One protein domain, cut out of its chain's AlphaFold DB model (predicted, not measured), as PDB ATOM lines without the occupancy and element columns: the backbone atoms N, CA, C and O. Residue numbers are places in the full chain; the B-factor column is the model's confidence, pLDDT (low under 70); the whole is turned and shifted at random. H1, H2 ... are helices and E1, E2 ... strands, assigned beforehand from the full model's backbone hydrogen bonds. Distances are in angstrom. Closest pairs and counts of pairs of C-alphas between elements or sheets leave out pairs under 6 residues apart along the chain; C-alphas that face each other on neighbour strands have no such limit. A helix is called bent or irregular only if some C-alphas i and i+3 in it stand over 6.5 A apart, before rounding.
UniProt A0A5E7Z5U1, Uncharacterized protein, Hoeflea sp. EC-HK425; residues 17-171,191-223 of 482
ATOM      1  N   PHE A  17      27.436 -26.904   3.421       36.66
ATOM      2  CA  PHE A  17      26.140 -26.850   4.111       36.66
ATOM      3  C   PHE A  17      25.683 -25.408   4.380       36.66
ATOM      4  O   PHE A  17      24.492 -25.119   4.293       36.66
ATOM      5  N   MET A  18      26.601 -24.487   4.698       44.16
ATOM      6  CA  MET A  18      26.247 -23.075   4.885       44.16
ATOM      7  C   MET A  18      25.904 -22.378   3.564       44.16
ATOM      8  O   MET A  18      25.012 -21.534   3.563       44.16
ATOM      9  N   THR A  19      26.563 -22.720   2.453       53.16
ATOM     10  CA  THR A  19      26.212 -22.195   1.122       53.16
ATOM     11  C   THR A  19      24.864 -22.730   0.642       53.16
ATOM     12  O   THR A  19      24.049 -21.958   0.153       53.16
ATOM     13  N   GLU A  20      24.575 -24.017   0.856       57.22
ATOM     14  CA  GLU A  20      23.303 -24.639   0.455       57.22
ATOM     15  C   GLU A  20      22.117 -24.126   1.298       57.22
ATOM     16  O   GLU A  20      21.053 -23.813   0.759       57.22
ATOM     17  N   SER A  21      22.320 -23.924   2.609       59.75
ATOM     18  CA  SER A  21      21.329 -23.294   3.497       59.75
ATOM     19  C   SER A  21      21.016 -21.852   3.082       59.75
ATOM     20  O   SER A  21      19.850 -21.478   3.021       59.75
ATOM     21  N   ARG A  22      22.041 -21.054   2.745       60.53
ATOM     22  CA  ARG A  22      21.867 -19.655   2.318       60.53
ATOM     23  C   ARG A  22      21.201 -19.523   0.954       60.53
ATOM     24  O   ARG A  22      20.347 -18.662   0.794       60.53
ATOM     25  N   ALA A  23      21.557 -20.371  -0.012       63.16
ATOM     26  CA  ALA A  23      20.906 -20.387  -1.323       63.16
ATOM     27  C   ALA A  23      19.409 -20.727  -1.202       63.16
ATOM     28  O   ALA A  23      18.570 -20.101  -1.847       63.16
ATOM     29  N   THR A  24      19.068 -21.662  -0.307       74.44
ATOM     30  CA  THR A  24      17.674 -22.028  -0.011       74.44
ATOM     31  C   THR A  24      16.904 -20.866   0.628       74.44
ATOM     32  O   THR A  24      15.766 -20.595   0.248       74.44
ATOM     33  N   GLU A  25      17.518 -20.144   1.572       81.25
ATOM     34  CA  GLU A  25      16.929 -18.950   2.197       81.25
ATOM     35  C   GLU A  25      16.765 -17.797   1.192       81.25
ATOM     36  O   GLU A  25      15.705 -17.172   1.138       81.25
ATOM     37  N   ALA A  26      17.761 -17.562   0.333       86.62
ATOM     38  CA  ALA A  26      17.716 -16.537  -0.708       86.62
ATOM     39  C   ALA A  26      16.642 -16.814  -1.775       86.62
ATOM     40  O   ALA A  26      16.095 -15.871  -2.342       86.62
ATOM     41  N   ALA A  27      16.300 -18.078  -2.037       90.44
ATOM     42  CA  ALA A  27      15.234 -18.452  -2.968       90.44
ATOM     43  C   ALA A  27      13.821 -18.399  -2.350       90.44
ATOM     44  O   ALA A  27      12.829 -18.428  -3.082       90.44
ATOM     45  N   ALA A  28      13.698 -18.302  -1.019       91.88
ATOM     46  CA  ALA A  28      12.419 -18.421  -0.313       91.88
ATOM     47  C   ALA A  28      11.305 -17.475  -0.819       91.88
ATOM     48  O   ALA A  28      10.175 -17.950  -0.977       91.88
ATOM     49  N   PRO A  29      11.567 -16.189  -1.149       94.38
ATOM     50  CA  PRO A  29      10.537 -15.310  -1.709       94.38
ATOM     51  C   PRO A  29       9.922 -15.821  -3.018       94.38
ATOM     52  O   PRO A  29       8.746 -15.584  -3.280       94.38
ATOM     53  N   PHE A  30      10.695 -16.540  -3.837       94.31
ATOM     54  CA  PHE A  30      10.256 -17.041  -5.141       94.31
ATOM     55  C   PHE A  30       9.420 -18.322  -5.052       94.31
ATOM     56  O   PHE A  30       8.812 -18.716  -6.041       94.31
ATOM     57  N   ALA A  31       9.366 -18.958  -3.878       92.94
ATOM     58  CA  ALA A  31       8.585 -20.169  -3.626       92.94
ATOM     59  C   ALA A  31       7.356 -19.931  -2.724       92.94
ATOM     60  O   ALA A  31       6.658 -20.886  -2.365       92.94
ATOM     61  N   ALA A  32       7.103 -18.680  -2.328       94.00
ATOM     62  CA  ALA A  32       5.981 -18.308  -1.472       94.00
ATOM     63  C   ALA A  32       4.624 -18.603  -2.134       94.00
ATOM     64  O   ALA A  32       4.485 -18.544  -3.355       94.00
ATOM     65  N   LYS A  33       3.597 -18.895  -1.323       92.19
ATOM     66  CA  LYS A  33       2.235 -19.191  -1.813       92.19
ATOM     67  C   LYS A  33       1.249 -18.051  -1.591       92.19
ATOM     68  O   LYS A  33       0.155 -18.064  -2.151       92.19
ATOM     69  N   THR A  34       1.621 -17.079  -0.766       96.12
ATOM     70  CA  THR A  34       0.840 -15.867  -0.516       96.12
ATOM     71  C   THR A  34       1.747 -14.647  -0.550       96.12
ATOM     72  O   THR A  34       2.947 -14.746  -0.276       96.12
ATOM     73  N   VAL A  35       1.165 -13.479  -0.825       96.69
ATOM     74  CA  VAL A  35       1.902 -12.207  -0.777       96.69
ATOM     75  C   VAL A  35       2.484 -11.964   0.619       96.69
ATOM     76  O   VAL A  35       3.643 -11.587   0.741       96.69
ATOM     77  N   ALA A  36       1.735 -12.281   1.679       96.69
ATOM     78  CA  ALA A  36       2.198 -12.113   3.057       96.69
ATOM     79  C   ALA A  36       3.432 -12.974   3.393       96.69
ATOM     80  O   ALA A  36       4.345 -12.506   4.072       96.69
ATOM     81  N   GLU A  37       3.476 -14.224   2.918       96.12
ATOM     82  CA  GLU A  37       4.654 -15.092   3.070       96.12
ATOM     83  C   GLU A  37       5.862 -14.539   2.308       96.12
ATOM     84  O   GLU A  37       6.968 -14.501   2.851       96.12
ATOM     85  N   ARG A  38       5.645 -14.082   1.070       96.69
ATOM     86  CA  ARG A  38       6.686 -13.486   0.226       96.69
ATOM     87  C   ARG A  38       7.271 -12.231   0.866       96.69
ATOM     88  O   ARG A  38       8.489 -12.119   0.978       96.69
ATOM     89  N   ASP A  39       6.417 -11.332   1.343       96.31
ATOM     90  CA  ASP A  39       6.816 -10.085   1.995       96.31
ATOM     91  C   ASP A  39       7.593 -10.349   3.291       96.31
ATOM     92  O   ASP A  39       8.612  -9.706   3.545       96.31
ATOM     93  N   ALA A  40       7.172 -11.338   4.086       95.69
ATOM     94  CA  ALA A  40       7.902 -11.747   5.283       95.69
ATOM     95  C   ALA A  40       9.296 -12.312   4.946       95.69
ATOM     96  O   ALA A  40      10.269 -11.980   5.626       95.69
ATOM     97  N   ALA A  41       9.408 -13.126   3.889       94.62
ATOM     98  CA  ALA A  41      10.689 -13.659   3.426       94.62
ATOM     99  C   ALA A  41      11.621 -12.544   2.917       94.62
ATOM    100  O   ALA A  41      12.794 -12.506   3.281       94.62
ATOM    101  N   LEU A  42      11.100 -11.589   2.144       94.62
ATOM    102  CA  LEU A  42      11.864 -10.430   1.668       94.62
ATOM    103  C   LEU A  42      12.342  -9.547   2.821       94.62
ATOM    104  O   LEU A  42      13.504  -9.147   2.851       94.62
ATOM    105  N   GLN A  43      11.478  -9.287   3.803       93.62
ATOM    106  CA  GLN A  43      11.848  -8.517   4.985       93.62
ATOM    107  C   GLN A  43      12.939  -9.221   5.804       93.62
ATOM    108  O   GLN A  43      13.823  -8.559   6.348       93.62
ATOM    109  N   ALA A  44      12.905 -10.554   5.907       92.12
ATOM    110  CA  ALA A  44      13.975 -11.310   6.554       92.12
ATOM    111  C   ALA A  44      15.318 -11.098   5.831       92.12
ATOM    112  O   ALA A  44      16.298 -10.722   6.474       92.12
ATOM    113  N   LEU A  45      15.325 -11.209   4.499       91.94
ATOM    114  CA  LEU A  45      16.503 -10.977   3.660       91.94
ATOM    115  C   LEU A  45      17.069  -9.549   3.783       91.94
ATOM    116  O   LEU A  45      18.285  -9.367   3.823       91.94
ATOM    117  N   GLU A  46      16.218  -8.524   3.882       89.56
ATOM    118  CA  GLU A  46      16.661  -7.132   4.072       89.56
ATOM    119  C   GLU A  46      17.355  -6.888   5.422       89.56
ATOM    120  O   GLU A  46      18.234  -6.026   5.518       89.56
ATOM    121  N   ASN A  47      16.963  -7.632   6.460       83.56
ATOM    122  CA  ASN A  47      17.501  -7.502   7.816       83.56
ATOM    123  C   ASN A  47      18.830  -8.248   8.015       83.56
ATOM    124  O   ASN A  47      19.550  -7.989   8.985       83.56
ATOM    125  N   GLU A  48      19.159  -9.180   7.124       76.19
ATOM    126  CA  GLU A  48      20.390  -9.957   7.181       76.19
ATOM    127  C   GLU A  48      21.607  -9.194   6.635       76.19
ATOM    128  O   GLU A  48      21.526  -8.169   5.952       76.19
ATOM    129  N   ARG A  49      22.807  -9.690   6.960       63.47
ATOM    130  CA  ARG A  49      24.059  -9.130   6.443       63.47
ATOM    131  C   ARG A  49      24.146  -9.474   4.951       63.47
ATOM    132  O   ARG A  49      24.464 -10.612   4.636       63.47
ATOM    133  N   ARG A  50      23.874  -8.496   4.072       72.94
ATOM    134  CA  ARG A  50      23.834  -8.640   2.598       72.94
ATOM    135  C   ARG A  50      24.941  -9.569   2.067       72.94
ATOM    136  O   ARG A  50      26.102  -9.159   2.021       72.94
ATOM    137  N   SER A  51      24.587 -10.798   1.681       88.44
ATOM    138  CA  SER A  51      25.412 -11.631   0.797       88.44
ATOM    139  C   SER A  51      25.127 -11.267  -0.668       88.44
ATOM    140  O   SER A  51      24.125 -10.591  -0.935       88.44
ATOM    141  N   PRO A  52      25.977 -11.681  -1.624       91.69
ATOM    142  CA  PRO A  52      25.688 -11.493  -3.041       91.69
ATOM    143  C   PRO A  52      24.368 -12.133  -3.487       91.69
ATOM    144  O   PRO A  52      23.614 -11.499  -4.218       91.69
ATOM    145  N   GLU A  53      24.033 -13.326  -2.991       92.62
ATOM    146  CA  GLU A  53      22.777 -14.015  -3.304       92.62
ATOM    147  C   GLU A  53      21.570 -13.252  -2.757       92.62
ATOM    148  O   GLU A  53      20.622 -12.996  -3.491       92.62
ATOM    149  N   THR A  54      21.621 -12.793  -1.502       93.75
ATOM    150  CA  THR A  54      20.553 -11.961  -0.930       93.75
ATOM    151  C   THR A  54      20.375 -10.658  -1.715       93.75
ATOM    152  O   THR A  54      19.247 -10.241  -1.983       93.75
ATOM    153  N   ALA A  55      21.476 -10.008  -2.110       93.88
ATOM    154  CA  ALA A  55      21.430  -8.795  -2.923       93.88
ATOM    155  C   ALA A  55      20.808  -9.063  -4.303       93.88
ATOM    156  O   ALA A  55      19.948  -8.295  -4.740       93.88
ATOM    157  N   MET A  56      21.183 -10.173  -4.943       95.19
ATOM    158  CA  MET A  56      20.630 -10.612  -6.222       95.19
ATOM    159  C   MET A  56      19.139 -10.945  -6.120       95.19
ATOM    160  O   MET A  56      18.367 -10.482  -6.960       95.19
ATOM    161  N   THR A  57      18.697 -11.652  -5.073       95.81
ATOM    162  CA  THR A  57      17.272 -11.922  -4.830       95.81
ATOM    163  C   THR A  57      16.485 -10.625  -4.690       95.81
ATOM    164  O   THR A  57      15.468 -10.454  -5.357       95.81
ATOM    165  N   LEU A  58      16.945  -9.690  -3.850       96.25
ATOM    166  CA  LEU A  58      16.247  -8.421  -3.623       96.25
ATOM    167  C   LEU A  58      16.191  -7.566  -4.898       96.25
ATOM    168  O   LEU A  58      15.159  -6.963  -5.191       96.25
ATOM    169  N   ALA A  59      17.277  -7.527  -5.674       96.50
ATOM    170  CA  ALA A  59      17.336  -6.790  -6.933       96.50
ATOM    171  C   ALA A  59      16.428  -7.415  -8.007       96.50
ATOM    172  O   ALA A  59      15.668  -6.709  -8.675       96.50
ATOM    173  N   THR A  60      16.440  -8.746  -8.107       96.25
ATOM    174  CA  THR A  60      15.554  -9.518  -8.986       96.25
ATOM    175  C   THR A  60      14.094  -9.303  -8.608       96.25
ATOM    176  O   THR A  60      13.272  -8.976  -9.463       96.25
ATOM    177  N   TRP A  61      13.763  -9.388  -7.319       96.69
ATOM    178  CA  TRP A  61      12.413  -9.119  -6.837       96.69
ATOM    179  C   TRP A  61      11.979  -7.672  -7.099       96.69
ATOM    180  O   TRP A  61      10.840  -7.435  -7.497       96.69
ATOM    181  N   GLN A  62      12.867  -6.684  -6.957       97.81
ATOM    182  CA  GLN A  62      12.548  -5.298  -7.307       97.81
ATOM    183  C   GLN A  62      12.144  -5.169  -8.789       97.81
ATOM    184  O   GLN A  62      11.163  -4.482  -9.080       97.81
ATOM    185  N   ALA A  63      12.825  -5.862  -9.710       95.62
ATOM    186  CA  ALA A  63      12.432  -5.904 -11.121       95.62
ATOM    187  C   ALA A  63      11.094  -6.634 -11.324       95.62
ATOM    188  O   ALA A  63      10.183  -6.093 -11.948       95.62
ATOM    189  N   LEU A  64      10.936  -7.831 -10.758       94.69
ATOM    190  CA  LEU A  64       9.716  -8.634 -10.888       94.69
ATOM    191  C   LEU A  64       8.489  -7.914 -10.314       94.69
ATOM    192  O   LEU A  64       7.450  -7.846 -10.964       94.69
ATOM    193  N   SER A  65       8.623  -7.282  -9.151       95.75
ATOM    194  CA  SER A  65       7.544  -6.513  -8.526       95.75
ATOM    195  C   SER A  65       7.132  -5.280  -9.341       95.75
ATOM    196  O   SER A  65       5.984  -4.854  -9.251       95.75
ATOM    197  N   SER A  66       8.027  -4.722 -10.169       95.06
ATOM    198  CA  SER A  66       7.665  -3.652 -11.112       95.06
ATOM    199  C   SER A  66       6.726  -4.163 -12.212       95.06
ATOM    200  O   SER A  66       5.754  -3.494 -12.563       95.06
ATOM    201  N   ILE A  67       6.964  -5.387 -12.700       91.75
ATOM    202  CA  ILE A  67       6.107  -6.067 -13.678       91.75
ATOM    203  C   ILE A  67       4.780  -6.458 -13.022       91.75
ATOM    204  O   ILE A  67       3.733  -6.260 -13.633       91.75
ATOM    205  N   GLU A  68       4.810  -6.948 -11.777       95.12
ATOM    206  CA  GLU A  68       3.608  -7.253 -10.994       95.12
ATOM    207  C   GLU A  68       2.724  -6.012 -10.845       95.12
ATOM    208  O   GLU A  68       1.573  -6.036 -11.269       95.12
ATOM    209  N   ARG A  69       3.265  -4.891 -10.346       96.50
ATOM    210  CA  ARG A  69       2.510  -3.634 -10.185       96.50
ATOM    211  C   ARG A  69       1.964  -3.104 -11.508       96.50
ATOM    212  O   ARG A  69       0.824  -2.639 -11.562       96.50
ATOM    213  N   PHE A  70       2.739  -3.206 -12.588       95.06
ATOM    214  CA  PHE A  70       2.259  -2.865 -13.925       95.06
ATOM    215  C   PHE A  70       1.096  -3.773 -14.355       95.06
ATOM    216  O   PHE A  70       0.066  -3.278 -14.809       95.06
ATOM    217  N   GLY A  71       1.212  -5.087 -14.154       93.75
ATOM    218  CA  GLY A  71       0.150  -6.060 -14.413       93.75
ATOM    219  C   GLY A  71      -1.110  -5.824 -13.580       93.75
ATOM    220  O   GLY A  71      -2.213  -5.867 -14.120       93.75
ATOM    221  N   GLN A  72      -0.963  -5.464 -12.307       96.31
ATOM    222  CA  GLN A  72      -2.072  -5.079 -11.431       96.31
ATOM    223  C   GLN A  72      -2.789  -3.825 -11.936       96.31
ATOM    224  O   GLN A  72      -4.019  -3.768 -11.917       96.31
ATOM    225  N   ALA A  73      -2.054  -2.827 -12.436       95.69
ATOM    226  CA  ALA A  73      -2.658  -1.654 -13.067       95.69
ATOM    227  C   ALA A  73      -3.428  -2.034 -14.345       95.69
ATOM    228  O   ALA A  73      -4.554  -1.577 -14.549       95.69
ATOM    229  N   LEU A  74      -2.869  -2.924 -15.174       94.38
ATOM    230  CA  LEU A  74      -3.567  -3.464 -16.342       94.38
ATOM    231  C   LEU A  74      -4.864  -4.192 -15.941       94.38
ATOM    232  O   LEU A  74      -5.922  -3.900 -16.496       94.38
ATOM    233  N   HIS A  75      -4.807  -5.085 -14.950       94.06
ATOM    234  CA  HIS A  75      -5.968  -5.810 -14.428       94.06
ATOM    235  C   HIS A  75      -7.039  -4.862 -13.863       94.06
ATOM    236  O   HIS A  75      -8.210  -4.934 -14.251       94.06
ATOM    237  N   ARG A  76      -6.653  -3.917 -12.997       95.88
ATOM    238  CA  ARG A  76      -7.561  -2.948 -12.353       95.88
ATOM    239  C   ARG A  76      -8.407  -2.174 -13.363       95.88
ATOM    240  O   ARG A  76      -9.592  -1.942 -13.132       95.88
ATOM    241  N   HIS A  77      -7.821  -1.843 -14.509       93.62
ATOM    242  CA  HIS A  77      -8.482  -1.096 -15.576       93.62
ATOM    243  C   HIS A  77      -9.024  -1.975 -16.717       93.62
ATOM    244  O   HIS A  77      -9.403  -1.458 -17.765       93.62
ATOM    245  N   GLY A  78      -9.095  -3.297 -16.535       89.62
ATOM    246  CA  GLY A  78      -9.733  -4.206 -17.493       89.62
ATOM    247  C   GLY A  78      -8.968  -4.378 -18.796       89.62
ATOM    248  O   GLY A  78      -9.583  -4.451 -19.861       89.62
ATOM    249  N   PHE A  79      -7.637  -4.422 -18.727       90.06
ATOM    250  CA  PHE A  79      -6.802  -4.644 -19.897       90.06
ATOM    251  C   PHE A  79      -7.178  -5.940 -20.625       90.06
ATOM    252  O   PHE A  79      -7.326  -7.004 -20.025       90.06
ATOM    253  N   ARG A  80      -7.270  -5.860 -21.951       82.62
ATOM    254  CA  ARG A  80      -7.392  -7.001 -22.852       82.62
ATOM    255  C   ARG A  80      -6.326  -6.896 -23.928       82.62
ATOM    256  O   ARG A  80      -6.278  -5.928 -24.685       82.62
ATOM    257  N   SER A  81      -5.490  -7.926 -24.022       71.31
ATOM    258  CA  SER A  81      -4.478  -8.014 -25.073       71.31
ATOM    259  C   SER A  81      -5.165  -8.167 -26.437       71.31
ATOM    260  O   SER A  81      -5.920  -9.129 -26.634       71.31
ATOM    261  N   PRO A  82      -4.955  -7.243 -27.392       66.19
ATOM    262  CA  PRO A  82      -5.567  -7.355 -28.705       66.19
ATOM    263  C   PRO A  82      -4.927  -8.496 -29.495       66.19
ATOM    264  O   PRO A  82      -3.796  -8.912 -29.260       66.19
ATOM    265  N   ARG A  83      -5.626  -8.974 -30.527       61.50
ATOM    266  CA  ARG A  83      -5.068 -10.007 -31.420       61.50
ATOM    267  C   ARG A  83      -3.871  -9.511 -32.234       61.50
ATOM    268  O   ARG A  83      -3.059 -10.316 -32.683       61.50
ATOM    269  N   ILE A  84      -3.790  -8.200 -32.458       56.47
ATOM    270  CA  ILE A  84      -2.709  -7.533 -33.181       56.47
ATOM    271  C   ILE A  84      -1.957  -6.662 -32.178       56.47
ATOM    272  O   ILE A  84      -2.333  -5.516 -31.940       56.47
ATOM    273  N   THR A  85      -0.887  -7.198 -31.594       59.53
ATOM    274  CA  THR A  85      -0.095  -6.451 -30.612       59.53
ATOM    275  C   THR A  85       1.192  -5.921 -31.230       59.53
ATOM    276  O   THR A  85       2.194  -6.636 -31.344       59.53
ATOM    277  N   LEU A  86       1.156  -4.636 -31.594       52.69
ATOM    278  CA  LEU A  86       2.306  -3.861 -32.078       52.69
ATOM    279  C   LEU A  86       3.264  -3.431 -30.948       52.69
ATOM    280  O   LEU A  86       4.378  -3.007 -31.237       52.69
ATOM    281  N   LEU A  87       2.852  -3.546 -29.678       62.97
ATOM    282  CA  LEU A  87       3.566  -3.007 -28.514       62.97
ATOM    283  C   LEU A  87       3.998  -4.131 -27.556       62.97
ATOM    284  O   LEU A  87       3.125  -4.765 -26.968       62.97
ATOM    285  N   PRO A  88       5.308  -4.390 -27.365       62.00
ATOM    286  CA  PRO A  88       5.792  -5.485 -26.517       62.00
ATOM    287  C   PRO A  88       5.267  -5.452 -25.073       62.00
ATOM    288  O   PRO A  88       4.881  -6.493 -24.552       62.00
ATOM    289  N   LEU A  89       5.168  -4.258 -24.469       64.81
ATOM    290  CA  LEU A  89       4.636  -4.061 -23.111       64.81
ATOM    291  C   LEU A  89       3.165  -4.484 -22.958       64.81
ATOM    292  O   LEU A  89       2.761  -4.935 -21.894       64.81
ATOM    293  N   LEU A  90       2.364  -4.401 -24.025       68.31
ATOM    294  CA  LEU A  90       0.934  -4.739 -24.014       68.31
ATOM    295  C   LEU A  90       0.680  -6.212 -24.381       68.31
ATOM    296  O   LEU A  90      -0.333  -6.549 -24.993       68.31
ATOM    297  N   ARG A  91       1.630  -7.098 -24.062       74.06
ATOM    298  CA  ARG A  91       1.503  -8.553 -24.250       74.06
ATOM    299  C   ARG A  91       1.328  -9.323 -22.950       74.06
ATOM    300  O   ARG A  91       1.004 -10.503 -23.030       74.06
ATOM    301  N   LEU A  92       1.534  -8.680 -21.798       81.81
ATOM    302  CA  LEU A  92       1.399  -9.324 -20.496       81.81
ATOM    303  C   LEU A  92      -0.041  -9.851 -20.337       81.81
ATOM    304  O   LEU A  92      -0.980  -9.053 -20.390       81.81
ATOM    305  N   PRO A  93      -0.245 -11.174 -20.205       83.31
ATOM    306  CA  PRO A  93      -1.554 -11.716 -19.892       83.31
ATOM    307  C   PRO A  93      -1.903 -11.319 -18.460       83.31
ATOM    308  O   PRO A  93      -1.119 -11.547 -17.543       83.31
ATOM    309  N   VAL A  94      -3.076 -10.728 -18.277       89.12
ATOM    310  CA  VAL A  94      -3.634 -10.444 -16.954       89.12
ATOM    311  C   VAL A  94      -5.019 -11.080 -16.856       89.12
ATOM    312  O   VAL A  94      -5.674 -11.242 -17.895       89.12
ATOM    313  N   PRO A  95      -5.467 -11.464 -15.650       88.81
ATOM    314  CA  PRO A  95      -6.821 -11.968 -15.444       88.81
ATOM    315  C   PRO A  95      -7.896 -10.991 -15.953       88.81
ATOM    316  O   PRO A  95      -7.662  -9.789 -16.092       88.81
ATOM    317  N   GLU A  96      -9.091 -11.492 -16.264       86.12
ATOM    318  CA  GLU A  96     -10.193 -10.613 -16.663       86.12
ATOM    319  C   GLU A  96     -10.803  -9.914 -15.444       86.12
ATOM    320  O   GLU A  96     -11.235 -10.566 -14.496       86.12
ATOM    321  N   ASN A  97     -10.936  -8.589 -15.518       86.31
ATOM    322  CA  ASN A  97     -11.680  -7.807 -14.538       86.31
ATOM    323  C   ASN A  97     -13.094  -7.502 -15.057       86.31
ATOM    324  O   ASN A  97     -13.269  -6.820 -16.070       86.31
ATOM    325  N   ALA A  98     -14.112  -8.009 -14.357       85.50
ATOM    326  CA  ALA A  98     -15.518  -7.840 -14.726       85.50
ATOM    327  C   ALA A  98     -16.057  -6.418 -14.474       85.50
ATOM    328  O   ALA A  98     -17.065  -6.027 -15.066       85.50
ATOM    329  N   THR A  99     -15.405  -5.652 -13.600       87.06
ATOM    330  CA  THR A  99     -15.812  -4.305 -13.184       87.06
ATOM    331  C   THR A  99     -14.598  -3.372 -13.208       87.06
ATOM    332  O   THR A  99     -14.111  -2.984 -12.145       87.06
ATOM    333  N   PRO A 100     -14.069  -3.044 -14.401       92.31
ATOM    334  CA  PRO A 100     -12.858  -2.244 -14.515       92.31
ATOM    335  C   PRO A 100     -13.063  -0.816 -14.012       92.31
ATOM    336  O   PRO A 100     -14.107  -0.198 -14.239       92.31
ATOM    337  N   GLU A 101     -12.038  -0.276 -13.363       93.44
ATOM    338  CA  GLU A 101     -11.990   1.135 -12.997       93.44
ATOM    339  C   GLU A 101     -11.740   2.016 -14.225       93.44
ATOM    340  O   GLU A 101     -11.104   1.600 -15.199       93.44
ATOM    341  N   THR A 102     -12.189   3.272 -14.164       91.31
ATOM    342  CA  THR A 102     -11.972   4.246 -15.240       91.31
ATOM    343  C   THR A 102     -10.483   4.439 -15.522       91.31
ATOM    344  O   THR A 102      -9.712   4.725 -14.607       91.31
ATOM    345  N   MET A 103     -10.091   4.338 -16.792       92.25
ATOM    346  CA  MET A 103      -8.734   4.633 -17.251       92.25
ATOM    347  C   MET A 103      -8.685   6.049 -17.834       92.25
ATOM    348  O   MET A 103      -9.472   6.385 -18.721       92.25
ATOM    349  N   THR A 104      -7.746   6.870 -17.364       92.75
ATOM    350  CA  THR A 104      -7.472   8.208 -17.917       92.75
ATOM    351  C   THR A 104      -6.059   8.284 -18.479       92.75
ATOM    352  O   THR A 104      -5.206   7.446 -18.172       92.75
ATOM    353  N   TYR A 105      -5.802   9.311 -19.293       94.19
ATOM    354  CA  TYR A 105      -4.473   9.568 -19.837       94.19
ATOM    355  C   TYR A 105      -3.440   9.760 -18.719       94.19
ATOM    356  O   TYR A 105      -2.351   9.191 -18.773       94.19
ATOM    357  N   GLU A 106      -3.800  10.504 -17.672       95.44
ATOM    358  CA  GLU A 106      -2.937  10.780 -16.525       95.44
ATOM    359  C   GLU A 106      -2.632   9.509 -15.734       95.44
ATOM    360  O   GLU A 106      -1.471   9.278 -15.397       95.44
ATOM    361  N   THR A 107      -3.639   8.663 -15.487       95.38
ATOM    362  CA  THR A 107      -3.443   7.378 -14.808       95.38
ATOM    363  C   THR A 107      -2.501   6.489 -15.608       95.38
ATOM    364  O   THR A 107      -1.514   6.004 -15.061       95.38
ATOM    365  N   TRP A 108      -2.727   6.341 -16.917       94.94
ATOM    366  CA  TRP A 108      -1.857   5.531 -17.770       94.94
ATOM    367  C   TRP A 108      -0.417   6.058 -17.808       94.94
ATOM    368  O   TRP A 108       0.547   5.295 -17.715       94.94
ATOM    369  N   ARG A 109      -0.255   7.380 -17.911       96.00
ATOM    370  CA  ARG A 109       1.059   8.024 -17.895       96.00
ATOM    371  C   ARG A 109       1.760   7.834 -16.541       96.00
ATOM    372  O   ARG A 109       2.959   7.569 -16.538       96.00
ATOM    373  N   SER A 110       1.032   7.898 -15.420       97.06
ATOM    374  CA  SER A 110       1.565   7.586 -14.081       97.06
ATOM    375  C   SER A 110       2.018   6.133 -13.984       97.06
ATOM    376  O   SER A 110       3.145   5.880 -13.572       97.06
ATOM    377  N   THR A 111       1.211   5.183 -14.466       96.50
ATOM    378  CA  THR A 111       1.558   3.754 -14.490       96.50
ATOM    379  C   THR A 111       2.868   3.486 -15.240       96.50
ATOM    380  O   THR A 111       3.712   2.729 -14.766       96.50
ATOM    381  N   LEU A 112       3.083   4.130 -16.394       95.56
ATOM    382  CA  LEU A 112       4.349   4.011 -17.126       95.56
ATOM    383  C   LEU A 112       5.526   4.661 -16.381       95.56
ATOM    384  O   LEU A 112       6.634   4.131 -16.416       95.56
ATOM    385  N   ALA A 113       5.306   5.805 -15.727       96.69
ATOM    386  CA  ALA A 113       6.343   6.497 -14.962       96.69
ATOM    387  C   ALA A 113       6.775   5.700 -13.722       96.69
ATOM    388  O   ALA A 113       7.970   5.587 -13.455       96.69
ATOM    389  N   GLU A 114       5.819   5.100 -13.012       97.56
ATOM    390  CA  GLU A 114       6.061   4.203 -11.878       97.56
ATOM    391  C   GLU A 114       6.844   2.958 -12.313       97.56
ATOM    392  O   GLU A 114       7.848   2.626 -11.685       97.56
ATOM    393  N   LEU A 115       6.472   2.339 -13.443       96.12
ATOM    394  CA  LEU A 115       7.228   1.225 -14.023       96.12
ATOM    395  C   LEU A 115       8.692   1.610 -14.293       96.12
ATOM    396  O   LEU A 115       9.603   0.865 -13.939       96.12
ATOM    397  N   VAL A 116       8.937   2.775 -14.903       96.00
ATOM    398  CA  VAL A 116      10.306   3.248 -15.170       96.00
ATOM    399  C   VAL A 116      11.074   3.482 -13.870       96.00
ATOM    400  O   VAL A 116      12.213   3.033 -13.770       96.00
ATOM    401  N   ALA A 117      10.469   4.139 -12.879       97.44
ATOM    402  CA  ALA A 117      11.115   4.421 -11.599       97.44
ATOM    403  C   ALA A 117      11.486   3.136 -10.837       97.44
ATOM    404  O   ALA A 117      12.585   3.022 -10.290       97.44
ATOM    405  N   ASP A 118      10.597   2.145 -10.843       97.12
ATOM    406  CA  ASP A 118      10.839   0.856 -10.202       97.12
ATOM    407  C   ASP A 118      11.935   0.046 -10.904       97.12
ATOM    408  O   ASP A 118      12.769  -0.575 -10.237       97.12
ATOM    409  N   LEU A 119      11.964   0.074 -12.240       97.38
ATOM    410  CA  LEU A 119      13.026  -0.552 -13.026       97.38
ATOM    411  C   LEU A 119      14.363   0.173 -12.853       97.38
ATOM    412  O   LEU A 119      15.389  -0.489 -12.754       97.38
ATOM    413  N   ASP A 120      14.385   1.506 -12.764       97.62
ATOM    414  CA  ASP A 120      15.601   2.271 -12.453       97.62
ATOM    415  C   ASP A 120      16.187   1.850 -11.096       97.62
ATOM    416  O   ASP A 120      17.398   1.637 -10.979       97.62
ATOM    417  N   LYS A 121      15.331   1.635 -10.089       98.12
ATOM    418  CA  LYS A 121      15.758   1.105  -8.788       98.12
ATOM    419  C   LYS A 121      16.332  -0.310  -8.914       98.12
ATOM    420  O   LYS A 121      17.412  -0.563  -8.384       98.12
ATOM    421  N   ALA A 122      15.662  -1.209  -9.640       97.88
ATOM    422  CA  ALA A 122      16.169  -2.562  -9.885       97.88
ATOM    423  C   ALA A 122      17.532  -2.545 -10.597       97.88
ATOM    424  O   ALA A 122      18.466  -3.221 -10.168       97.88
ATOM    425  N   LYS A 123      17.673  -1.717 -11.640       98.31
ATOM    426  CA  LYS A 123      18.921  -1.544 -12.395       98.31
ATOM    427  C   LYS A 123      20.067  -1.087 -11.501       98.31
ATOM    428  O   LYS A 123      21.166  -1.613 -11.640       98.31
ATOM    429  N   SER A 124      19.823  -0.140 -10.592       98.12
ATOM    430  CA  SER A 124      20.832   0.307  -9.625       98.12
ATOM    431  C   SER A 124      21.224  -0.815  -8.665       98.12
ATOM    432  O   SER A 124      22.407  -1.022  -8.430       98.12
ATOM    433  N   MET A 125      20.250  -1.567  -8.145       97.38
ATOM    434  CA  MET A 125      20.525  -2.677  -7.228       97.38
ATOM    435  C   MET A 125      21.339  -3.791  -7.898       97.38
ATOM    436  O   MET A 125      22.252  -4.320  -7.275       97.38
ATOM    437  N   LEU A 126      21.045  -4.118  -9.162       97.62
ATOM    438  CA  LEU A 126      21.811  -5.089  -9.955       97.62
ATOM    439  C   LEU A 126      23.223  -4.579 -10.289       97.62
ATOM    440  O   LEU A 126      24.167  -5.366 -10.307       97.62
ATOM    441  N   ALA A 127      23.386  -3.270 -10.523       97.19
ATOM    442  CA  ALA A 127      24.691  -2.653 -10.783       97.19
ATOM    443  C   ALA A 127      25.638  -2.724  -9.576       97.19
ATOM    444  O   ALA A 127      26.850  -2.804  -9.759       97.19
ATOM    445  N   ASP A 128      25.092  -2.680  -8.358       96.00
ATOM    446  CA  ASP A 128      25.869  -2.696  -7.114       96.00
ATOM    447  C   ASP A 128      26.435  -4.092  -6.774       96.00
ATOM    448  O   ASP A 128      27.255  -4.220  -5.860       96.00
ATOM    449  N   ILE A 129      26.008  -5.144  -7.483       95.38
ATOM    450  CA  ILE A 129      26.492  -6.515  -7.285       95.38
ATOM    451  C   ILE A 129      27.856  -6.675  -7.982       95.38
ATOM    452  O   ILE A 129      27.922  -6.494  -9.203       95.38
ATOM    453  N   PRO A 130      28.928  -7.060  -7.255       93.94
ATOM    454  CA  PRO A 130      30.264  -7.231  -7.828       93.94
ATOM    455  C   PRO A 130      30.296  -8.177  -9.033       93.94
ATOM    456  O   PRO A 130      29.533  -9.141  -9.104       93.94
ATOM    457  N   ASP A 131      31.200  -7.909  -9.973       91.56
ATOM    458  CA  ASP A 131      31.330  -8.687 -11.209       91.56
ATOM    459  C   ASP A 131      31.819 -10.125 -10.953       91.56
ATOM    460  O   ASP A 131      31.468 -11.026 -11.707       91.56
ATOM    461  N   ASP A 132      32.618 -10.333  -9.902       90.31
ATOM    462  CA  ASP A 132      33.197 -11.616  -9.481       90.31
ATOM    463  C   ASP A 132      32.390 -12.311  -8.371       90.31
ATOM    464  O   ASP A 132      32.871 -13.253  -7.741       90.31
ATOM    465  N   ALA A 133      31.168 -11.839  -8.106       91.50
ATOM    466  CA  ALA A 133      30.294 -12.436  -7.113       91.50
ATOM    467  C   ALA A 133      29.862 -13.851  -7.526       91.50
ATOM    468  O   ALA A 133      29.158 -14.030  -8.518       91.50
ATOM    469  N   GLU A 134      30.223 -14.842  -6.715       90.00
ATOM    470  CA  GLU A 134      29.701 -16.203  -6.832       90.00
ATOM    471  C   GLU A 134      28.252 -16.226  -6.325       90.00
ATOM    472  O   GLU A 134      27.986 -15.930  -5.158       90.00
ATOM    473  N   ILE A 135      27.309 -16.521  -7.221       92.00
ATOM    474  CA  ILE A 135      25.870 -16.531  -6.950       92.00
ATOM    475  C   ILE A 135      25.295 -17.827  -7.510       92.00
ATOM    476  O   ILE A 135      25.617 -18.211  -8.628       92.00
ATOM    477  N   GLY A 136      24.428 -18.483  -6.743       92.38
ATOM    478  CA  GLY A 136      23.656 -19.627  -7.217       92.38
ATOM    479  C   GLY A 136      22.328 -19.721  -6.478       92.38
ATOM    480  O   GLY A 136      22.297 -20.119  -5.314       92.38
ATOM    481  N   ILE A 137      21.243 -19.340  -7.150       92.75
ATOM    482  CA  ILE A 137      19.893 -19.262  -6.578       92.75
ATOM    483  C   ILE A 137      18.965 -20.160  -7.390       92.75
ATOM    484  O   ILE A 137      18.711 -19.897  -8.559       92.75
ATOM    485  N   ASP A 138      18.430 -21.213  -6.783       92.44
ATOM    486  CA  ASP A 138      17.493 -22.098  -7.474       92.44
ATOM    487  C   ASP A 138      16.102 -21.454  -7.575       92.44
ATOM    488  O   ASP A 138      15.442 -21.191  -6.570       92.44
ATOM    489  N   VAL A 139      15.642 -21.220  -8.803       92.38
ATOM    490  CA  VAL A 139      14.346 -20.608  -9.112       92.38
ATOM    491  C   VAL A 139      13.503 -21.591  -9.921       92.38
ATOM    492  O   VAL A 139      13.878 -21.986 -11.021       92.38
ATOM    493  N   ASP A 140      12.340 -21.981  -9.398       91.94
ATOM    494  CA  ASP A 140      11.316 -22.723 -10.149       91.94
ATOM    495  C   ASP A 140      10.277 -21.744 -10.702       91.94
ATOM    496  O   ASP A 140       9.536 -21.124  -9.937       91.94
ATOM    497  N   LEU A 141      10.176 -21.614 -12.030       90.81
ATOM    498  CA  LEU A 141       9.245 -20.652 -12.633       90.81
ATOM    499  C   LEU A 141       7.762 -21.045 -12.516       90.81
ATOM    500  O   LEU A 141       6.904 -20.232 -12.860       90.81
ATOM    501  N   ASN A 142       7.431 -22.258 -12.058       90.44
ATOM    502  CA  ASN A 142       6.055 -22.600 -11.669       90.44
ATOM    503  C   ASN A 142       5.721 -22.134 -10.246       90.44
ATOM    504  O   ASN A 142       4.555 -21.880  -9.922       90.44
ATOM    505  N   ALA A 143       6.735 -22.069  -9.381       92.56
ATOM    506  CA  ALA A 143       6.602 -21.573  -8.018       92.56
ATOM    507  C   ALA A 143       6.658 -20.041  -7.987       92.56
ATOM    508  O   ALA A 143       5.884 -19.422  -7.263       92.56
ATOM    509  N   LEU A 144       7.493 -19.441  -8.844       94.06
ATOM    510  CA  LEU A 144       7.566 -17.998  -9.016       94.06
ATOM    511  C   LEU A 144       6.288 -17.480  -9.682       94.06
ATOM    512  O   LEU A 144       6.023 -17.744 -10.858       94.06
ATOM    513  N   ARG A 145       5.499 -16.733  -8.915       94.38
ATOM    514  CA  ARG A 145       4.161 -16.265  -9.284       94.38
ATOM    515  C   ARG A 145       4.005 -14.783  -8.990       94.38
ATOM    516  O   ARG A 145       4.597 -14.265  -8.039       94.38
ATOM    517  N   PHE A 146       3.191 -14.135  -9.807       94.81
ATOM    518  CA  PHE A 146       2.727 -12.778  -9.563       94.81
ATOM    519  C   PHE A 146       1.339 -12.795  -8.925       94.81
ATOM    520  O   PHE A 146       0.579 -13.723  -9.159       94.81
ATOM    521  N   ASP A 147       1.011 -11.749  -8.176       96.06
ATOM    522  CA  ASP A 147      -0.360 -11.420  -7.765       96.06
ATOM    523  C   ASP A 147      -0.926 -10.386  -8.758       96.06
ATOM    524  O   ASP A 147      -0.879  -9.179  -8.508       96.06
ATOM    525  N   LEU A 148      -1.345 -10.817  -9.955       94.19
ATOM    526  CA  LEU A 148      -1.756  -9.889 -11.022       94.19
ATOM    527  C   LEU A 148      -3.158  -9.335 -10.782       94.19
ATOM    528  O   LEU A 148      -3.447  -8.208 -11.191       94.19
ATOM    529  N   ASN A 149      -4.033 -10.113 -10.147       93.56
ATOM    530  CA  ASN A 149      -5.388  -9.677  -9.822       93.56
ATOM    531  C   ASN A 149      -5.492  -8.879  -8.502       93.56
ATOM    532  O   ASN A 149      -6.539  -8.267  -8.263       93.56
ATOM    533  N   SER A 150      -4.414  -8.810  -7.709       94.19
ATOM    534  CA  SER A 150      -4.351  -8.150  -6.395       94.19
ATOM    535  C   SER A 150      -5.258  -8.778  -5.330       94.19
ATOM    536  O   SER A 150      -5.815  -8.055  -4.498       94.19
ATOM    537  N   ASP A 151      -5.444 -10.100  -5.349       93.44
ATOM    538  CA  ASP A 151      -6.240 -10.822  -4.347       93.44
ATOM    539  C   ASP A 151      -5.413 -11.329  -3.144       93.44
ATOM    540  O   ASP A 151      -5.981 -11.797  -2.149       93.44
ATOM    541  N   GLY A 152      -4.086 -11.164  -3.193       93.44
ATOM    542  CA  GLY A 152      -3.142 -11.552  -2.143       93.44
ATOM    543  C   GLY A 152      -2.747 -13.034  -2.156       93.44
ATOM    544  O   GLY A 152      -1.929 -13.461  -1.324       93.44
ATOM    545  N   LEU A 153      -3.301 -13.822  -3.077       93.19
ATOM    546  CA  LEU A 153      -2.936 -15.207  -3.339       93.19
ATOM    547  C   LEU A 153      -1.961 -15.265  -4.518       93.19
ATOM    548  O   LEU A 153      -1.937 -14.396  -5.378       93.19
ATOM    549  N   LEU A 154      -1.113 -16.292  -4.539       92.12
ATOM    550  CA  LEU A 154      -0.195 -16.536  -5.649       92.12
ATOM    551  C   LEU A 154      -0.672 -17.779  -6.400       92.12
ATOM    552  O   LEU A 154      -0.285 -18.907  -6.067       92.12
ATOM    553  N   ASP A 155      -1.560 -17.585  -7.377       88.81
ATOM    554  CA  ASP A 155      -2.207 -18.675  -8.112       88.81
ATOM    555  C   ASP A 155      -1.287 -19.308  -9.175       88.81
ATOM    556  O   ASP A 155      -0.381 -18.683  -9.728       88.81
ATOM    557  N   GLU A 156      -1.515 -20.587  -9.483       88.31
ATOM    558  CA  GLU A 156      -0.760 -21.309 -10.518       88.31
ATOM    559  C   GLU A 156      -0.892 -20.675 -11.908       88.31
ATOM    560  O   GLU A 156       0.064 -20.686 -12.694       88.31
ATOM    561  N   SER A 157      -2.058 -20.102 -12.213       84.62
ATOM    562  CA  SER A 157      -2.322 -19.431 -13.487       84.62
ATOM    563  C   SER A 157      -1.527 -18.134 -13.673       84.62
ATOM    564  O   SER A 157      -1.328 -17.710 -14.814       84.62
ATOM    565  N   GLU A 158      -1.001 -17.564 -12.589       88.81
ATOM    566  CA  GLU A 158      -0.184 -16.343 -12.562       88.81
ATOM    567  C   GLU A 158       1.321 -16.644 -12.422       88.81
ATOM    568  O   GLU A 158       2.140 -15.750 -12.187       88.81
ATOM    569  N   SER A 159       1.717 -17.912 -12.589       91.31
ATOM    570  CA  SER A 159       3.127 -18.310 -12.612       91.31
ATOM    571  C   SER A 159       3.883 -17.731 -13.809       91.31
ATOM    572  O   SER A 159       3.365 -17.615 -14.928       91.31
ATOM    573  N   VAL A 160       5.167 -17.426 -13.602       89.19
ATOM    574  CA  VAL A 160       6.060 -16.911 -14.650       89.19
ATOM    575  C   VAL A 160       6.152 -17.890 -15.824       89.19
ATOM    576  O   VAL A 160       6.138 -17.467 -16.982       89.19
ATOM    577  N   ALA A 161       6.152 -19.200 -15.558       86.12
ATOM    578  CA  ALA A 161       6.111 -20.227 -16.596       86.12
ATOM    579  C   ALA A 161       4.862 -20.122 -17.496       86.12
ATOM    580  O   ALA A 161       4.967 -20.275 -18.717       86.12
ATOM    581  N   MET A 162       3.682 -19.851 -16.926       83.12
ATOM    582  CA  MET A 162       2.434 -19.697 -17.687       83.12
ATOM    583  C   MET A 162       2.411 -18.399 -18.493       83.12
ATOM    584  O   MET A 162       2.023 -18.398 -19.667       83.12
ATOM    585  N   ILE A 163       2.908 -17.310 -17.910       83.06
ATOM    586  CA  ILE A 163       3.027 -16.011 -18.579       83.06
ATOM    587  C   ILE A 163       3.974 -16.100 -19.776       83.06
ATOM    588  O   ILE A 163       3.629 -15.676 -20.882       83.06
ATOM    589  N   PHE A 164       5.142 -16.719 -19.598       78.75
ATOM    590  CA  PHE A 164       6.111 -16.883 -20.677       78.75
ATOM    591  C   PHE A 164       5.545 -17.728 -21.828       78.75
ATOM    592  O   PHE A 164       5.726 -17.399 -23.007       78.75
ATOM    593  N   GLN A 165       4.799 -18.791 -21.502       75.56
ATOM    594  CA  GLN A 165       4.095 -19.602 -22.495       75.56
ATOM    595  C   GLN A 165       3.040 -18.803 -23.269       75.56
ATOM    596  O   GLN A 165       2.918 -18.976 -24.483       75.56
ATOM    597  N   ALA A 166       2.294 -17.925 -22.596       75.19
ATOM    598  CA  ALA A 166       1.280 -17.094 -23.233       75.19
ATOM    599  C   ALA A 166       1.892 -16.044 -24.182       75.19
ATOM    600  O   ALA A 166       1.372 -15.836 -25.282       75.19
ATOM    601  N   ILE A 167       3.016 -15.424 -23.803       72.00
ATOM    602  CA  ILE A 167       3.672 -14.358 -24.584       72.00
ATOM    603  C   ILE A 167       4.461 -14.912 -25.781       72.00
ATOM    604  O   ILE A 167       4.505 -14.276 -26.837       72.00
ATOM    605  N   SER A 168       5.029 -16.117 -25.669       66.50
ATOM    606  CA  SER A 168       5.828 -16.750 -26.737       66.50
ATOM    607  C   SER A 168       5.013 -17.172 -27.977       66.50
ATOM    608  O   SER A 168       5.576 -17.589 -28.991       66.50
ATOM    609  N   GLY A 169       3.687 -17.003 -27.948       54.38
ATOM    610  CA  GLY A 169       2.835 -16.992 -29.135       54.38
ATOM    611  C   GLY A 169       2.511 -18.360 -29.774       54.38
ATOM    612  O   GLY A 169       2.951 -19.425 -29.338       54.38
ATOM    613  N   PRO A 170       1.683 -18.356 -30.839       45.19
ATOM    614  CA  PRO A 170       0.943 -19.517 -31.343       45.19
ATOM    615  C   PRO A 170       1.762 -20.544 -32.145       45.19
ATOM    616  O   PRO A 170       1.166 -21.442 -32.745       45.19
ATOM    617  N   GLN A 171       3.100 -20.504 -32.106       44.00
ATOM    618  CA  GLN A 171       3.951 -21.571 -32.660       44.00
ATOM    619  C   GLN A 171       3.594 -22.952 -32.058       44.00
ATOM    620  O   GLN A 171       3.795 -23.982 -32.702       44.00
ATOM    621  N   SER A 191       8.774 -28.208 -16.003       59.03
ATOM    622  CA  SER A 191       9.422 -27.910 -14.722       59.03
ATOM    623  C   SER A 191      10.698 -27.111 -14.995       59.03
ATOM    624  O   SER A 191      11.789 -27.666 -14.859       59.03
ATOM    625  N   PRO A 192      10.603 -25.856 -15.488       82.31
ATOM    626  CA  PRO A 192      11.771 -25.050 -15.791       82.31
ATOM    627  C   PRO A 192      12.307 -24.469 -14.476       82.31
ATOM    628  O   PRO A 192      11.993 -23.342 -14.098       82.31
ATOM    629  N   SER A 193      13.058 -25.290 -13.744       87.75
ATOM    630  CA  SER A 193      13.880 -24.824 -12.634       87.75
ATOM    631  C   SER A 193      15.266 -24.486 -13.162       87.75
ATOM    632  O   SER A 193      15.868 -25.299 -13.867       87.75
ATOM    633  N   PHE A 194      15.741 -23.296 -12.820       90.69
ATOM    634  CA  PHE A 194      17.029 -22.758 -13.231       90.69
ATOM    635  C   PHE A 194      17.834 -22.342 -12.008       90.69
ATOM    636  O   PHE A 194      17.251 -21.963 -10.990       90.69
ATOM    637  N   ARG A 195      19.159 -22.401 -12.105       92.38
ATOM    638  CA  ARG A 195      20.056 -21.907 -11.062       92.38
ATOM    639  C   ARG A 195      20.578 -20.545 -11.488       92.38
ATOM    640  O   ARG A 195      21.504 -20.461 -12.272       92.38
ATOM    641  N   PHE A 196      19.939 -19.494 -10.992       93.38
ATOM    642  CA  PHE A 196      20.282 -18.129 -11.356       93.38
ATOM    643  C   PHE A 196      21.639 -17.738 -10.786       93.38
ATOM    644  O   PHE A 196      21.908 -17.963  -9.599       93.38
ATOM    645  N   ASP A 197      22.444 -17.096 -11.619       93.38
ATOM    646  CA  ASP A 197      23.831 -16.763 -11.333       93.38
ATOM    647  C   ASP A 197      24.114 -15.254 -11.542       93.38
ATOM    648  O   ASP A 197      23.205 -14.412 -11.605       93.38
ATOM    649  N   ARG A 198      25.395 -14.865 -11.620       94.25
ATOM    650  CA  ARG A 198      25.770 -13.469 -11.882       94.25
ATOM    651  C   ARG A 198      25.513 -13.052 -13.333       94.25
ATOM    652  O   ARG A 198      25.216 -11.864 -13.554       94.25
ATOM    653  N   ALA A 199      25.625 -13.966 -14.299       94.81
ATOM    654  CA  ALA A 199      25.318 -13.699 -15.699       94.81
ATOM    655  C   ALA A 199      23.852 -13.283 -15.867       94.81
ATOM    656  O   ALA A 199      23.564 -12.277 -16.532       94.81
ATOM    657  N   ASP A 200      22.941 -13.971 -15.184       95.06
ATOM    658  CA  ASP A 200      21.504 -13.688 -15.200       95.06
ATOM    659  C   ASP A 200      21.159 -12.307 -14.634       95.06
ATOM    660  O   ASP A 200      20.241 -11.635 -15.112       95.06
ATOM    661  N   GLY A 201      21.955 -11.815 -13.682       96.38
ATOM    662  CA  GLY A 201      21.862 -10.440 -13.189       96.38
ATOM    663  C   GLY A 201      22.140  -9.394 -14.268       96.38
ATOM    664  O   GLY A 201      21.410  -8.406 -14.367       96.38
ATOM    665  N   TYR A 202      23.148  -9.615 -15.121       97.56
ATOM    666  CA  TYR A 202      23.397  -8.727 -16.265       97.56
ATOM    667  C   TYR A 202      22.275  -8.799 -17.297       97.56
ATOM    668  O   TYR A 202      21.899  -7.761 -17.846       97.56
ATOM    669  N   TRP A 203      21.737  -9.997 -17.550       97.00
ATOM    670  CA  TRP A 203      20.605 -10.169 -18.459       97.00
ATOM    671  C   TRP A 203      19.388  -9.389 -17.965       97.00
ATOM    672  O   TRP A 203      18.874  -8.539 -18.684       97.00
ATOM    673  N   LEU A 204      18.988  -9.584 -16.706       96.50
ATOM    674  CA  LEU A 204      17.828  -8.905 -16.134       96.50
ATOM    675  C   LEU A 204      18.008  -7.381 -16.111       96.50
ATOM    676  O   LEU A 204      17.066  -6.631 -16.374       96.50
ATOM    677  N   GLN A 205      19.226  -6.908 -15.838       97.94
ATOM    678  CA  GLN A 205      19.551  -5.485 -15.892       97.94
ATOM    679  C   GLN A 205      19.455  -4.935 -17.326       97.94
ATOM    680  O   GLN A 205      18.953  -3.826 -17.531       97.94
ATOM    681  N   GLY A 206      19.911  -5.698 -18.322       96.88
ATOM    682  CA  GLY A 206      19.768  -5.372 -19.742       96.88
ATOM    683  C   GLY A 206      18.300  -5.317 -20.170       96.88
ATOM    684  O   GLY A 206      17.872  -4.317 -20.758       96.88
ATOM    685  N   TYR A 207      17.509  -6.316 -19.770       93.31
ATOM    686  CA  TYR A 207      16.069  -6.388 -20.017       93.31
ATOM    687  C   TYR A 207      15.345  -5.184 -19.417       93.31
ATOM    688  O   TYR A 207      14.542  -4.523 -20.080       93.31
ATOM    689  N   ALA A 208      15.668  -4.837 -18.168       95.50
ATOM    690  CA  ALA A 208      15.105  -3.679 -17.487       95.50
ATOM    691  C   ALA A 208      15.407  -2.375 -18.241       95.50
ATOM    692  O   ALA A 208      14.509  -1.552 -18.407       95.50
ATOM    693  N   ASN A 209      16.627  -2.200 -18.765       96.81
ATOM    694  CA  ASN A 209      16.970  -1.054 -19.613       96.81
ATOM    695  C   ASN A 209      16.134  -1.025 -20.902       96.81
ATOM    696  O   ASN A 209      15.595   0.022 -21.261       96.81
ATOM    697  N   PHE A 210      15.960  -2.165 -21.575       93.50
ATOM    698  CA  PHE A 210      15.119  -2.247 -22.769       93.50
ATOM    699  C   PHE A 210      13.657  -1.878 -22.472       93.50
ATOM    700  O   PHE A 210      13.040  -1.104 -23.212       93.50
ATOM    701  N   VAL A 211      13.095  -2.384 -21.373       91.75
ATOM    702  CA  VAL A 211      11.727  -2.058 -20.951       91.75
ATOM    703  C   VAL A 211      11.601  -0.578 -20.573       91.75
ATOM    704  O   VAL A 211      10.670   0.083 -21.047       91.75
ATOM    705  N   SER A 212      12.555  -0.026 -19.810       94.06
ATOM    706  CA  SER A 212      12.621   1.408 -19.495       94.06
ATOM    707  C   SER A 212      12.652   2.258 -20.764       94.06
ATOM    708  O   SER A 212      11.856   3.185 -20.881       94.06
ATOM    709  N   ALA A 213      13.493   1.916 -21.747       93.81
ATOM    710  CA  ALA A 213      13.592   2.636 -23.015       93.81
ATOM    711  C   ALA A 213      12.247   2.673 -23.764       93.81
ATOM    712  O   ALA A 213      11.832   3.720 -24.266       93.81
ATOM    713  N   ASN A 214      11.524   1.547 -23.792       91.06
ATOM    714  CA  ASN A 214      10.201   1.473 -24.412       91.06
ATOM    715  C   ASN A 214       9.174   2.339 -23.672       91.06
ATOM    716  O   ASN A 214       8.449   3.091 -24.318       91.06
ATOM    717  N   ALA A 215       9.111   2.278 -22.340       92.50
ATOM    718  CA  ALA A 215       8.187   3.099 -21.555       92.50
ATOM    719  C   ALA A 215       8.527   4.602 -21.646       92.50
ATOM    720  O   ALA A 215       7.636   5.429 -21.858       92.50
ATOM    721  N   ARG A 216       9.817   4.962 -21.592       93.44
ATOM    722  CA  ARG A 216      10.299   6.340 -21.785       93.44
ATOM    723  C   ARG A 216       9.957   6.888 -23.166       93.44
ATOM    724  O   ARG A 216       9.680   8.077 -23.262       93.44
ATOM    725  N   MET A 217       9.889   6.060 -24.214       91.94
ATOM    726  CA  MET A 217       9.424   6.509 -25.535       91.94
ATOM    727  C   MET A 217       8.010   7.095 -25.482       91.94
ATOM    728  O   MET A 217       7.753   8.106 -26.126       91.94
ATOM    729  N   TRP A 218       7.110   6.521 -24.686       92.88
ATOM    730  CA  TRP A 218       5.781   7.099 -24.473       92.88
ATOM    731  C   TRP A 218       5.853   8.350 -23.598       92.88
ATOM    732  O   TRP A 218       5.313   9.389 -23.961       92.88
ATOM    733  N   LEU A 219       6.563   8.280 -22.469       94.62
ATOM    734  CA  LEU A 219       6.640   9.379 -21.496       94.62
ATOM    735  C   LEU A 219       7.330  10.640 -22.034       94.62
ATOM    736  O   LEU A 219       6.979  11.748 -21.621       94.62
ATOM    737  N   ALA A 220       8.268  10.481 -22.967       95.62
ATOM    738  CA  ALA A 220       8.968  11.565 -23.648       95.62
ATOM    739  C   ALA A 220       8.052  12.399 -24.558       95.62
ATOM    740  O   ALA A 220       8.426  13.495 -24.984       95.62
ATOM    741  N   HIS A 221       6.859  11.896 -24.866       95.62
ATOM    742  CA  HIS A 221       5.948  12.493 -25.824       95.62
ATOM    743  C   HIS A 221       4.574  12.790 -25.217       95.62
ATOM    744  O   HIS A 221       4.182  12.231 -24.192       95.62
ATOM    745  N   GLU A 222       3.837  13.679 -25.878       95.25
ATOM    746  CA  GLU A 222       2.434  13.949 -25.582       95.25
ATOM    747  C   GLU A 222       1.539  13.113 -26.502       95.25
ATOM    748  O   GLU A 222       1.459  13.361 -27.708       95.25
ATOM    749  N   PHE A 223       0.879  12.102 -25.934       94.75
ATOM    750  CA  PHE A 223       0.125  11.096 -26.689       94.75
ATOM    751  C   PHE A 223      -1.352  10.991 -26.277       94.75
ATOM    752  O   PHE A 223      -2.017  10.019 -26.646       94.75
TER     753      PHE A 223
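What this domain is: This is residues 17 to 171 and 191 to 223 of the 482 residues of an uncharacterized protein of Hoeflea sp. EC-HK425 (UniProt A0A5E7Z5U1). Helix H3 runs through the middle of a five-helix bundle, H1, H2, H3, H5 and H7, up and down, each running against the one before. H5 and H7 are side by side, the H1-H2 hairpin packs on the first part of H3, and strand E1 of a small antiparallel sheet, E1 - E2, packs on H1. The 188 printed residues, with H1 H2 H3 H4 H5 E1 H6 E2 H7 in order, are mostly helix and compact: radius of gyration of the C-alphas 16.9 A, spans 52 by 36 by 33 A.

How they stand to each other: H1, residues 17 to 31, forms a hairpin with H2, residues 35 to 47, at a steep tilt of 40 degrees; the closest C-alphas, of Pro 29 and Arg 38, are 4.7 A apart. H3, residues 52 to 76, is the hub, touching four helices; its closest C-alphas to H1 are those of Thr 54 and Ala 26, 5.4 A. H4, residues 88 to 91, is near H3. H5, residues 105 to 127, touches H3 at a shallow tilt of 9 degrees, opposite ways, closest at C-alphas 122 and 63, 5.2 A. E1, residues 137 to 140, pairs with E2, residues 193 to 196: N 139 and O 194 are 2.8 A apart. H6, residues 160 to 167, touches no helix. H7, residues 198 to 219, touches H5, closest at C-alphas 212 and 116, 5.2 A. Every O i to N i+4 pair is within hydrogen-bond range in H2, H3, H5 and H6, 8 of 11 in H1 and 17 of 18 in H7; H4 is too short for one.

Where its parts are: H1 begins at C-alpha 17, (26.140, -26.850, 4.111), and is irregular: C-alphas 26 and 29 are 7.4 A apart. H3 measures 35.6 A, H5 32.9 A and H7 31.3 A, ending at C-alpha 219, (6.640, 9.379, -21.496).

The domain as a whole: The farthest C-alphas, of Phe 17 and Glu 222, are 55.8 A apart. Residues 172 to 190 are not printed; the gap is 19.8 A. Links H3 to H4, H4 to H5 and E1 to H6 are long. Confidence is under 70 at residues 17 to 23, 49, 82 to 90, 168 to 171 and 191.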